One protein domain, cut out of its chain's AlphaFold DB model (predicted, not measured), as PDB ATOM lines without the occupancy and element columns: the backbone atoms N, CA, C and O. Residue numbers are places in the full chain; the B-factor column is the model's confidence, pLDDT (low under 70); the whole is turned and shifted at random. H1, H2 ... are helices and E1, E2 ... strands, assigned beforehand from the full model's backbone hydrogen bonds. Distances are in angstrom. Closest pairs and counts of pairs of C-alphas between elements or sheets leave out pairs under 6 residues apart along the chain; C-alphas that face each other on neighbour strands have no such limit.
ATOM      1  N   TRP A 798     365.536 139.497 284.498       88.00
ATOM      2  CA  TRP A 798     364.909 140.579 283.765       88.00
ATOM      3  C   TRP A 798     363.384 140.471 283.768       88.00
ATOM      4  O   TRP A 798     362.764 139.420 283.966       88.00
ATOM      5  N   ARG A 799     362.741 141.614 283.549       90.56
ATOM      6  CA  ARG A 799     361.285 141.729 283.438       90.56
ATOM      7  C   ARG A 799     360.910 142.759 282.386       90.56
ATOM      8  O   ARG A 799     361.690 143.651 282.071       90.56
ATOM      9  N   ILE A 800     359.689 142.647 281.874       92.00
ATOM     10  CA  ILE A 800     359.116 143.649 280.975       92.00
ATOM     11  C   ILE A 800     358.500 144.763 281.825       92.00
ATOM     12  O   ILE A 800     357.648 144.503 282.679       92.00
ATOM     13  N   VAL A 801     358.946 145.990 281.586       92.31
ATOM     14  CA  VAL A 801     358.435 147.226 282.179       92.31
ATOM     15  C   VAL A 801     357.626 147.972 281.131       92.31
ATOM     16  O   VAL A 801     358.040 148.058 279.977       92.31
ATOM     17  N   HIS A 802     356.479 148.501 281.544       90.44
ATOM     18  CA  HIS A 802     355.566 149.271 280.700       90.44
ATOM     19  C   HIS A 802     355.708 150.743 281.025       90.44
ATOM     20  O   HIS A 802     355.817 151.104 282.199       90.44
ATOM     21  N   ALA A 803     355.697 151.579 279.994       85.12
ATOM     22  CA  ALA A 803     355.647 153.015 280.186       85.12
ATOM     23  C   ALA A 803     354.275 153.441 280.717       85.12
ATOM     24  O   ALA A 803     353.261 152.770 280.504       85.12
ATOM     25  N   ALA A 804     354.243 154.585 281.399       81.50
ATOM     26  CA  ALA A 804     352.985 155.203 281.787       81.50
ATOM     27  C   ALA A 804     352.171 155.605 280.544       81.50
ATOM     28  O   ALA A 804     352.724 155.965 279.501       81.50
ATOM     29  N   GLU A 805     350.844 155.573 280.659       76.38
ATOM     30  CA  GLU A 805     349.947 155.956 279.569       76.38
ATOM     31  C   GLU A 805     350.242 157.393 279.096       76.38
ATOM     32  O   GLU A 805     350.275 158.336 279.888       76.38
ATOM     33  N   GLY A 806     350.490 157.561 277.792       66.12
ATOM     34  CA  GLY A 806     350.821 158.856 277.185       66.12
ATOM     35  C   GLY A 806     352.286 159.298 277.313       66.12
ATOM     36  O   GLY A 806     352.621 160.394 276.857       66.12
ATOM     37  N   GLN A 807     353.166 158.476 277.895       71.00
ATOM     38  CA  GLN A 807     354.608 158.732 277.899       71.00
ATOM     39  C   GLN A 807     355.183 158.608 276.468       71.00
ATOM     40  O   GLN A 807     354.878 157.637 275.776       71.00
ATOM     41  N   PRO A 808     356.004 159.569 275.994       65.19
ATOM     42  CA  PRO A 808     356.693 159.449 274.703       65.19
ATOM     43  C   PRO A 808     357.785 158.365 274.753       65.19
ATOM     44  O   PRO A 808     358.256 158.049 275.838       65.19
ATOM     45  N   GLY A 809     358.232 157.844 273.605       73.12
ATOM     46  CA  GLY A 809     359.332 156.868 273.526       73.12
ATOM     47  C   GLY A 809     358.870 155.407 273.551       73.12
ATOM     48  O   GLY A 809     357.906 155.049 272.875       73.12
ATOM     49  N   LEU A 810     359.574 154.555 274.301       80.94
ATOM     50  CA  LEU A 810     359.264 153.127 274.424       80.94
ATOM     51  C   LEU A 810     357.937 152.903 275.152       80.94
ATOM     52  O   LEU A 810     357.767 153.359 276.278       80.94
ATOM     53  N   SER A 811     357.039 152.117 274.557       84.25
ATOM     54  CA  SER A 811     355.810 151.643 275.211       84.25
ATOM     55  C   SER A 811     356.090 150.542 276.241       84.25
ATOM     56  O   SER A 811     355.457 150.493 277.297       84.25
ATOM     57  N   ALA A 812     357.074 149.685 275.963       91.12
ATOM     58  CA  ALA A 812     357.570 148.660 276.866       91.12
ATOM     59  C   ALA A 812     359.059 148.383 276.625       91.12
ATOM     60  O   ALA A 812     359.577 148.594 275.529       91.12
ATOM     61  N   VAL A 813     359.753 147.890 277.650       93.06
ATOM     62  CA  VAL A 813     361.164 147.494 277.569       93.06
ATOM     63  C   VAL A 813     361.433 146.309 278.490       93.06
ATOM     64  O   VAL A 813     360.893 146.243 279.592       93.06
ATOM     65  N   ALA A 814     362.271 145.367 278.065       94.94
ATOM     66  CA  ALA A 814     362.795 144.341 278.957       94.94
ATOM     67  C   ALA A 814     364.077 144.855 279.626       94.94
ATOM     68  O   ALA A 814     365.010 145.263 278.937       94.94
ATOM     69  N   VAL A 815     364.117 144.847 280.959       93.88
ATOM     70  CA  VAL A 815     365.210 145.403 281.778       93.88
ATOM     71  C   VAL A 815     365.658 144.393 282.828       93.88
ATOM     72  O   VAL A 815     364.817 143.664 283.360       93.88
ATOM     73  N   SER A 816     366.965 144.336 283.112       90.94
ATOM     74  CA  SER A 816     367.512 143.433 284.128       90.94
ATOM     75  C   SER A 816     367.420 143.992 285.545       90.94
ATOM     76  O   SER A 816     367.500 145.207 285.734       90.94
ATOM     77  N   GLY A 817     367.324 143.120 286.552       84.25
ATOM     78  CA  GLY A 817     367.362 143.522 287.959       84.25
ATOM     79  C   GLY A 817     368.669 144.233 288.308       84.25
ATOM     80  O   GLY A 817     368.657 145.231 289.028       84.25
ATOM     81  N   SER A 818     369.791 143.788 287.731       83.81
ATOM     82  CA  SER A 818     371.065 144.518 287.796       83.81
ATOM     83  C   SER A 818     370.946 145.950 287.267       83.81
ATOM     84  O   SER A 818     371.320 146.889 287.965       83.81
ATOM     85  N   THR A 819     370.347 146.153 286.089       88.12
ATOM     86  CA  THR A 819     370.144 147.499 285.528       88.12
ATOM     87  C   THR A 819     369.302 148.372 286.455       88.12
ATOM     88  O   THR A 819     369.651 149.523 286.707       88.12
ATOM     89  N   GLU A 820     368.221 147.827 287.012       88.31
ATOM     90  CA  GLU A 820     367.359 148.565 287.940       88.31
ATOM     91  C   GLU A 820     368.082 148.967 289.235       88.31
ATOM     92  O   GLU A 820     367.809 150.040 289.761       88.31
ATOM     93  N   ARG A 821     369.030 148.155 289.730       87.56
ATOM     94  CA  ARG A 821     369.850 148.485 290.913       87.56
ATOM     95  C   ARG A 821     370.868 149.598 290.652       87.56
ATOM     96  O   ARG A 821     371.167 150.361 291.565       87.56
ATOM     97  N   HIS A 822     371.411 149.680 289.436       87.44
ATOM     98  CA  HIS A 822     372.399 150.701 289.068       87.44
ATOM     99  C   HIS A 822     371.761 152.062 288.764       87.44
ATOM    100  O   HIS A 822     372.408 153.101 288.931       87.44
ATOM    101  N   LEU A 823     370.504 152.072 288.319       86.56
ATOM    102  CA  LEU A 823     369.769 153.290 287.989       86.56
ATOM    103  C   LEU A 823     369.157 153.949 289.232       86.56
ATOM    104  O   LEU A 823     368.553 153.297 290.080       86.56
ATOM    105  N   GLY A 824     369.257 155.278 289.305       80.00
ATOM    106  CA  GLY A 824     368.576 156.057 290.342       80.00
ATOM    107  C   GLY A 824     367.039 156.043 290.206       80.00
ATOM    108  O   GLY A 824     366.503 155.729 289.136       80.00
ATOM    109  N   PRO A 825     366.290 156.449 291.251       80.75
ATOM    110  CA  PRO A 825     364.829 156.543 291.193       80.75
ATOM    111  C   PRO A 825     364.334 157.391 290.007       80.75
ATOM    112  O   PRO A 825     364.850 158.480 289.747       80.75
ATOM    113  N   GLY A 826     363.337 156.892 289.266       82.06
ATOM    114  CA  GLY A 826     362.755 157.569 288.093       82.06
ATOM    115  C   GLY A 826     363.648 157.597 286.841       82.06
ATOM    116  O   GLY A 826     363.212 158.059 285.788       82.06
ATOM    117  N   GLN A 827     364.882 157.080 286.906       86.19
ATOM    118  CA  GLN A 827     365.784 157.081 285.752       86.19
ATOM    119  C   GLN A 827     365.329 156.112 284.660       86.19
ATOM    120  O   GLN A 827     365.437 156.457 283.492       86.19
ATOM    121  N   LEU A 828     364.753 154.952 284.998       89.25
ATOM    122  CA  LEU A 828     364.227 154.022 283.990       89.25
ATOM    123  C   LEU A 828     363.077 154.635 283.166       89.25
ATOM    124  O   LEU A 828     363.032 154.460 281.952       89.25
ATOM    125  N   GLU A 829     362.189 155.411 283.790       86.81
ATOM    126  CA  GLU A 829     361.132 156.146 283.076       86.81
ATOM    127  C   GLU A 829     361.740 157.172 282.112       86.81
ATOM    128  O   GLU A 829     361.337 157.270 280.952       86.81
ATOM    129  N   GLN A 830     362.782 157.880 282.560       80.38
ATOM    130  CA  GLN A 830     363.521 158.816 281.722       80.38
ATOM    131  C   GLN A 830     364.219 158.106 280.549       80.38
ATOM    132  O   GLN A 830     364.138 158.593 279.421       80.38
ATOM    133  N   VAL A 831     364.838 156.943 280.782       83.44
ATOM    134  CA  VAL A 831     365.437 156.077 279.751       83.44
ATOM    135  C   VAL A 831     364.397 155.702 278.697       83.44
ATOM    136  O   VAL A 831     364.606 155.947 277.508       83.44
ATOM    137  N   MET A 832     363.249 155.175 279.130       85.12
ATOM    138  CA  MET A 832     362.152 154.792 278.240       85.12
ATOM    139  C   MET A 832     361.603 155.988 277.458       85.12
ATOM    140  O   MET A 832     361.255 155.833 276.294       85.12
ATOM    141  N   SER A 833     361.581 157.184 278.060       76.69
ATOM    142  CA  SER A 833     361.088 158.399 277.399       76.69
ATOM    143  C   SER A 833     361.980 158.939 276.278       76.69
ATOM    144  O   SER A 833     361.539 159.733 275.444       76.69
ATOM    145  N   LEU A 834     363.253 158.543 276.288       72.44
ATOM    146  CA  LEU A 834     364.268 159.058 275.376       72.44
ATOM    147  C   LEU A 834     364.620 158.079 274.260       72.44
ATOM    148  O   LEU A 834     365.087 158.548 273.226       72.44
ATOM    149  N   LEU A 835     364.384 156.781 274.465       74.44
ATOM    150  CA  LEU A 835     364.632 155.706 273.504       74.44
ATOM    151  C   LEU A 835     363.395 155.403 272.638       74.44
ATOM    152  O   LEU A 835     362.258 155.582 273.067       74.44
ATOM    153  N   TRP A 836     363.629 154.918 271.420       70.69
ATOM    154  CA  TRP A 836     362.650 154.574 270.383       70.69
ATOM    155  C   TRP A 836     363.049 153.269 269.661       70.69
ATOM    156  O   TRP A 836     364.175 153.143 269.185       70.69
ATOM    157  N   PRO A 837     362.149 152.290 269.501       72.44
ATOM    158  CA  PRO A 837     362.520 150.971 269.005       72.44
ATOM    159  C   PRO A 837     362.486 150.938 267.468       72.44
ATOM    160  O   PRO A 837     361.514 150.470 266.888       72.44
ATOM    161  N   ILE A 838     363.517 151.460 266.788       71.00
ATOM    162  CA  ILE A 838     363.592 151.385 265.315       71.00
ATOM    163  C   ILE A 838     364.422 150.173 264.875       71.00
ATOM    164  O   ILE A 838     363.843 149.219 264.366       71.00
ATOM    165  N   ASP A 839     365.731 150.161 265.119       71.19
ATOM    166  CA  ASP A 839     366.653 149.108 264.680       71.19
ATOM    167  C   ASP A 839     367.427 148.469 265.857       71.19
ATOM    168  O   ASP A 839     367.847 149.109 266.824       71.19
ATOM    169  N   CYS A 840     367.656 147.157 265.790       76.19
ATOM    170  CA  CYS A 840     368.414 146.425 266.800       76.19
ATOM    171  C   CYS A 840     369.912 146.740 266.703       76.19
ATOM    172  O   CYS A 840     370.534 146.507 265.666       76.19
ATOM    173  N   GLN A 841     370.534 147.132 267.822       75.25
ATOM    174  CA  GLN A 841     371.962 147.493 267.868       75.25
ATOM    175  C   GLN A 841     372.932 146.315 267.685       75.25
ATOM    176  O   GLN A 841     374.137 146.521 267.546       75.25
ATOM    177  N   TYR A 842     372.425 145.081 267.674       75.00
ATOM    178  CA  TYR A 842     373.227 143.887 267.435       75.00
ATOM    179  C   TYR A 842     373.237 143.462 265.961       75.00
ATOM    180  O   TYR A 842     374.310 143.298 265.389       75.00
ATOM    181  N   CYS A 843     372.065 143.272 265.344       73.62
ATOM    182  CA  CYS A 843     371.955 142.749 263.976       73.62
ATOM    183  C   CYS A 843     371.631 143.812 262.914       73.62
ATOM    184  O   CYS A 843     371.716 143.512 261.727       73.62
ATOM    185  N   GLY A 844     371.240 145.029 263.308       70.00
ATOM    186  CA  GLY A 844     370.811 146.089 262.388       70.00
ATOM    187  C   GLY A 844     369.451 145.850 261.717       70.00
ATOM    188  O   GLY A 844     369.096 146.584 260.800       70.00
ATOM    189  N   GLY A 845     368.707 144.815 262.127       72.94
ATOM    190  CA  GLY A 845     367.336 144.562 261.680       72.94
ATOM    191  C   GLY A 845     366.301 145.354 262.493       72.94
ATOM    192  O   GLY A 845     366.593 145.717 263.634       72.94
ATOM    193  N   PRO A 846     365.089 145.571 261.956       74.75
ATOM    194  CA  PRO A 846     364.063 146.380 262.610       74.75
ATOM    195  C   PRO A 846     363.551 145.720 263.899       74.75
ATOM    196  O   PRO A 846     363.408 144.498 263.950       74.75
ATOM    197  N   LEU A 847     363.286 146.515 264.940       78.38
ATOM    198  CA  LEU A 847     362.689 146.069 266.210       78.38
ATOM    199  C   LEU A 847     361.159 145.913 266.126       78.38
ATOM    200  O   LEU A 847     360.602 145.110 266.874       78.38
ATOM    201  N   ASP A 848     360.516 146.618 265.186       78.44
ATOM    202  CA  ASP A 848     359.065 146.611 264.938       78.44
ATOM    203  C   ASP A 848     358.242 146.821 266.235       78.44
ATOM    204  O   ASP A 848     358.662 147.543 267.138       78.44
ATOM    205  N   ASP A 849     357.065 146.196 266.341       81.00
ATOM    206  CA  ASP A 849     356.184 146.265 267.519       81.00
ATOM    207  C   ASP A 849     356.685 145.407 268.705       81.00
ATOM    208  O   ASP A 849     355.991 145.249 269.714       81.00
ATOM    209  N   GLY A 850     357.865 144.791 268.584       86.88
ATOM    210  CA  GLY A 850     358.441 143.908 269.591       86.88
ATOM    211  C   GLY A 850     358.991 144.651 270.809       86.88
ATOM    212  O   GLY A 850     359.425 145.797 270.730       86.88
ATOM    213  N   VAL A 851     359.042 143.971 271.958       93.56
ATOM    214  CA  VAL A 851     359.697 144.508 273.162       93.56
ATOM    215  C   VAL A 851     361.213 144.431 273.002       93.56
ATOM    216  O   VAL A 851     361.755 143.323 272.911       93.56
ATOM    217  N   PRO A 852     361.936 145.560 273.039       92.56
ATOM    218  CA  PRO A 852     363.385 145.525 273.007       92.56
ATOM    219  C   PRO A 852     363.974 145.165 274.378       92.56
ATOM    220  O   PRO A 852     363.461 145.550 275.431       92.56
ATOM    221  N   ALA A 853     365.105 144.463 274.360       91.94
ATOM    222  CA  ALA A 853     365.979 144.271 275.509       91.94
ATOM    223  C   ALA A 853     366.899 145.483 275.700       91.94
ATOM    224  O   ALA A 853     367.660 145.834 274.790       91.94
ATOM    225  N   LEU A 854     366.855 146.083 276.892       91.75
ATOM    226  CA  LEU A 854     367.748 147.160 277.309       91.75
ATOM    227  C   LEU A 854     369.050 146.577 277.844       91.75
ATOM    228  O   LEU A 854     369.056 145.876 278.855       91.75
ATOM    229  N   ARG A 855     370.160 146.910 277.193       86.94
ATOM    230  CA  ARG A 855     371.492 146.532 277.663       86.94
ATOM    231  C   ARG A 855     372.339 147.762 277.920       86.94
ATOM    232  O   ARG A 855     372.424 148.622 277.043       86.94
ATOM    233  N   VAL A 856     372.963 147.827 279.090       84.31
ATOM    234  CA  VAL A 856     373.830 148.932 279.501       84.31
ATOM    235  C   VAL A 856     375.277 148.471 279.561       84.31
ATOM    236  O   VAL A 856     375.583 147.406 280.092       84.31
ATOM    237  N   PHE A 857     376.158 149.287 278.998       75.50
ATOM    238  CA  PHE A 857     377.599 149.081 279.019       75.50
ATOM    239  C   PHE A 857     378.245 150.169 279.866       75.50
ATOM    240  O   PHE A 857     378.192 151.341 279.489       75.50
ATOM    241  N   GLU A 858     378.841 149.789 280.991       77.94
ATOM    242  CA  GLU A 858     379.534 150.691 281.905       77.94
ATOM    243  C   GLU A 858     381.022 150.819 281.555       77.94
ATOM    244  O   GLU A 858     381.707 149.856 281.210       77.94
ATOM    245  N   GLN A 859     381.514 152.054 281.619       69.06
ATOM    246  CA  GLN A 859     382.912 152.440 281.470       69.06
ATOM    247  C   GLN A 859     383.307 153.335 282.657       69.06
ATOM    248  O   GLN A 859     382.443 154.021 283.209       69.06
ATOM    249  N   PRO A 860     384.611 153.509 282.957       65.50
ATOM    250  CA  PRO A 860     385.083 154.230 284.150       65.50
ATOM    251  C   PRO A 860     384.581 155.675 284.350       65.50
ATOM    252  O   PRO A 860     384.834 156.288 285.385       65.50
ATOM    253  N   ARG A 861     383.963 156.295 283.336       67.25
ATOM    254  CA  ARG A 861     383.459 157.682 283.388       67.25
ATOM    255  C   ARG A 861     382.068 157.882 282.783       67.25
ATOM    256  O   ARG A 861     381.582 159.012 282.804       67.25
ATOM    257  N   LYS A 862     381.463 156.847 282.198       70.06
ATOM    258  CA  LYS A 862     380.157 156.911 281.529       70.06
ATOM    259  C   LYS A 862     379.585 155.508 281.347       70.06
ATOM    260  O   LYS A 862     380.359 154.569 281.233       70.06
ATOM    261  N   ALA A 863     378.275 155.383 281.210       75.00
ATOM    262  CA  ALA A 863     377.659 154.157 280.711       75.00
ATOM    263  C   ALA A 863     376.769 154.473 279.505       75.00
ATOM    264  O   ALA A 863     376.337 155.613 279.356       75.00
ATOM    265  N   SER A 864     376.495 153.501 278.640       74.94
ATOM    266  CA  SER A 864     375.617 153.693 277.479       74.94
ATOM    267  C   SER A 864     374.597 152.559 277.384       74.94
ATOM    268  O   SER A 864     374.963 151.385 277.400       74.94
ATOM    269  N   ALA A 865     373.317 152.907 277.287       79.88
ATOM    270  CA  ALA A 865     372.213 151.974 277.066       79.88
ATOM    271  C   ALA A 865     371.991 151.732 275.568       79.88
ATOM    272  O   ALA A 865     372.149 152.657 274.778       79.88
ATOM    273  N   THR A 866     371.576 150.521 275.192       78.94
ATOM    274  CA  THR A 866     371.242 150.127 273.813       78.94
ATOM    275  C   THR A 866     370.014 149.218 273.741       78.94
ATOM    276  O   THR A 866     369.748 148.467 274.684       78.94
ATOM    277  N   LEU A 867     369.296 149.248 272.611       83.56
ATOM    278  CA  LEU A 867     368.138 148.384 272.338       83.56
ATOM    279  C   LEU A 867     368.473 147.197 271.425       83.56
ATOM    280  O   LEU A 867     369.138 147.339 270.398       83.56
ATOM    281  N   ASN A 868     367.976 146.011 271.780       86.19
ATOM    282  CA  ASN A 868     368.222 144.770 271.043       86.19
ATOM    283  C   ASN A 868     366.959 143.906 270.937       86.19
ATOM    284  O   ASN A 868     366.089 143.998 271.798       86.19
ATOM    285  N   HIS A 869     366.861 143.017 269.939       89.38
ATOM    286  CA  HIS A 869     365.803 141.998 269.930       89.38
ATOM    287  C   HIS A 869     365.929 141.099 271.161       89.38
ATOM    288  O   HIS A 869     366.956 140.433 271.338       89.38
ATOM    289  N   LEU A 870     364.878 141.075 271.980       91.94
ATOM    290  CA  LEU A 870     364.825 140.324 273.228       91.94
ATOM    291  C   LEU A 870     365.000 138.818 272.981       91.94
ATOM    292  O   LEU A 870     364.230 138.200 272.248       91.94
ATOM    293  N   GLY A 871     366.051 138.245 273.572       84.44
ATOM    294  CA  GLY A 871     366.391 136.815 273.551       84.44
ATOM    295  C   GLY A 871     366.889 136.257 272.214       84.44
ATOM    296  O   GLY A 871     367.721 135.354 272.201       84.44
ATOM    297  N   MET A 872     366.470 136.834 271.084       88.69
ATOM    298  CA  MET A 872     367.037 136.517 269.772       88.69
ATOM    299  C   MET A 872     368.454 137.088 269.636       88.69
ATOM    300  O   MET A 872     369.406 136.361 269.353       88.69
ATOM    301  N   CYS A 873     368.603 138.398 269.853       83.56
ATOM    302  CA  CYS A 873     369.866 139.102 269.654       83.56
ATOM    303  C   CYS A 873     370.611 139.334 270.961       83.56
ATOM    304  O   CYS A 873     371.811 139.103 271.001       83.56
ATOM    305  N   ARG A 874     369.947 139.811 272.019       85.00
ATOM    306  CA  ARG A 874     370.538 139.968 273.360       85.00
ATOM    307  C   ARG A 874     369.459 139.864 274.432       85.00
ATOM    308  O   ARG A 874     368.309 140.231 274.196       85.00
ATOM    309  N   TYR A 875     369.859 139.427 275.620       86.25
ATOM    310  CA  TYR A 875     369.074 139.619 276.835       86.25
ATOM    311  C   TYR A 875     369.413 140.963 277.506       86.25
ATOM    312  O   TYR A 875     370.492 141.513 277.247       86.25
ATOM    313  N   PRO A 876     368.493 141.520 278.318       89.62
ATOM    314  CA  PRO A 876     368.751 142.720 279.106       89.62
ATOM    315  C   PRO A 876     369.850 142.470 280.131       89.62
ATOM    316  O   PRO A 876     369.847 141.424 280.774       89.62
ATOM    317  N   ASP A 877     370.769 143.419 280.292       85.25
ATOM    318  CA  ASP A 877     371.905 143.255 281.202       85.25
ATOM    319  C   ASP A 877     372.617 144.586 281.496       85.25
ATOM    320  O   ASP A 877     372.525 145.523 280.697       85.25
ATOM    321  N   TRP A 878     373.366 144.644 282.599       86.12
ATOM    322  CA  TRP A 878     374.304 145.723 282.920       86.12
ATOM    323  C   TRP A 878     375.720 145.153 283.004       86.12
ATOM    324  O   TRP A 878     376.016 144.361 283.895       86.12
ATOM    325  N   VAL A 879     376.591 145.556 282.079       75.50
ATOM    326  CA  VAL A 879     377.934 144.981 281.921       75.50
ATOM    327  C   VAL A 879     378.996 145.987 282.352       75.50
ATOM    328  O   VAL A 879     379.108 147.049 281.738       75.50
ATOM    329  N   ASP A 880     379.793 145.625 283.359       67.81
ATOM    330  CA  ASP A 880     380.968 146.380 283.810       67.81
ATOM    331  C   ASP A 880     382.233 145.933 283.053       67.81
ATOM    332  O   ASP A 880     382.473 144.741 282.857       67.81
ATOM    333  N   THR A 881     383.040 146.897 282.603       58.00
ATOM    334  CA  THR A 881     384.278 146.663 281.842       58.00
ATOM    335  C   THR A 881     385.561 146.774 282.676       58.00
ATOM    336  O   THR A 881     386.654 146.620 282.119       58.00
ATOM    337  N   ASP A 882     385.467 146.975 283.996       47.44
ATOM    338  CA  ASP A 882     386.629 147.009 284.901       47.44
ATOM    339  C   ASP A 882     387.232 145.612 285.220       47.44
ATOM    340  O   ASP A 882     388.254 145.514 285.906       47.44
ATOM    341  N   GLY A 883     386.683 144.533 284.640       44.97
ATOM    342  CA  GLY A 883     387.211 143.158 284.700       44.97
ATOM    343  C   GLY A 883     388.524 142.906 283.920       44.97
ATOM    344  O   GLY A 883     388.991 143.748 283.136       44.97
ATOM    345  N   PRO A 884     389.185 141.745 284.122       31.75
ATOM    346  CA  PRO A 884     390.528 141.469 283.609       31.75
ATOM    347  C   PRO A 884     390.579 141.489 282.074       31.75
ATOM    348  O   PRO A 884     390.081 140.588 281.427       31.75
ATOM    349  N   ALA A 885     391.222 142.527 281.515       37.78
ATOM    350  CA  ALA A 885     391.827 142.747 280.181       37.78
ATOM    351  C   ALA A 885     391.194 142.197 278.868       37.78
ATOM    352  O   ALA A 885     391.433 142.805 277.819       37.78
TER     353      ALA A 885
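This is residues 798 to 885 of the 1043 residues of the protein "TPR repeat protein" of Streptomyces sp. CNZ301 (UniProt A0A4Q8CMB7). A three-stranded sheet, E4 E3 E5, has the hairpin of E1 and E2 at one end, where E2 comes beside the beginning of E3; the short helix H1 covers E5, and H2 is near the hairpin. The long unnamed stretch 835 to 851 loops out on the side away from H1. The printed part has 88 residues, with named elements in the order E1 E2 H1 H2 E3 E4 E5, and its class is mixed, helices and strands. The larger sheet is mixed and the two-stranded one antiparallel. The whole is compact, with a radius of gyration of the C-alphas of 12.8 A and spans of 41 by 31 by 20 A.

E3, residues 852 to 859, is 22.4 A long, and E4, residues 862 to 869, 23.7 A. E5 is residues 877 to 880, ending at C-alpha 880 (380.968, 146.380, 283.810). E1, residues 798 to 802, begins at C-alpha 798 (364.909, 140.579, 283.765); E2 is residues 812 to 816. H1 is residues 817 to 822 and H2 residues 827 to 834, 10.7 A long.

E3 and E4 form a hairpin, antiparallel at 156 degrees, with N 855 and O 866 3.0 A apart. E5 is parallel to E3 at 10 degrees, with N 856 and O 877 at 2.8 A. E1 and E2 form a hairpin at 153 degrees, with N 801 and O 813 at 2.8 A. The closest C-alphas of E2 and E3 are Ala 814 and Ala 853, 4.7 A. H1 is on the larger sheet at a height of 8.3 A, over E5 and slantwise to the strands, at 37 degrees to E5 on the local plane; their closest C-alphas are Thr 819 and Trp 878, 5.2 A. H2 is not on that sheet; its closest C-alpha to E2 is Met 832, 7.4 A from Val 813. In H1 and H2 every O i to N i+4 pair is within hydrogen-bond range.

The C-alphas farthest apart are Gly 806 and Ala 885, 44.2 A. The printed part has no cut. The link from H2 to E3 is long, 17 residues. Confidence is under 70 at residues 806, 808, 859 to 861 and 880 to 885.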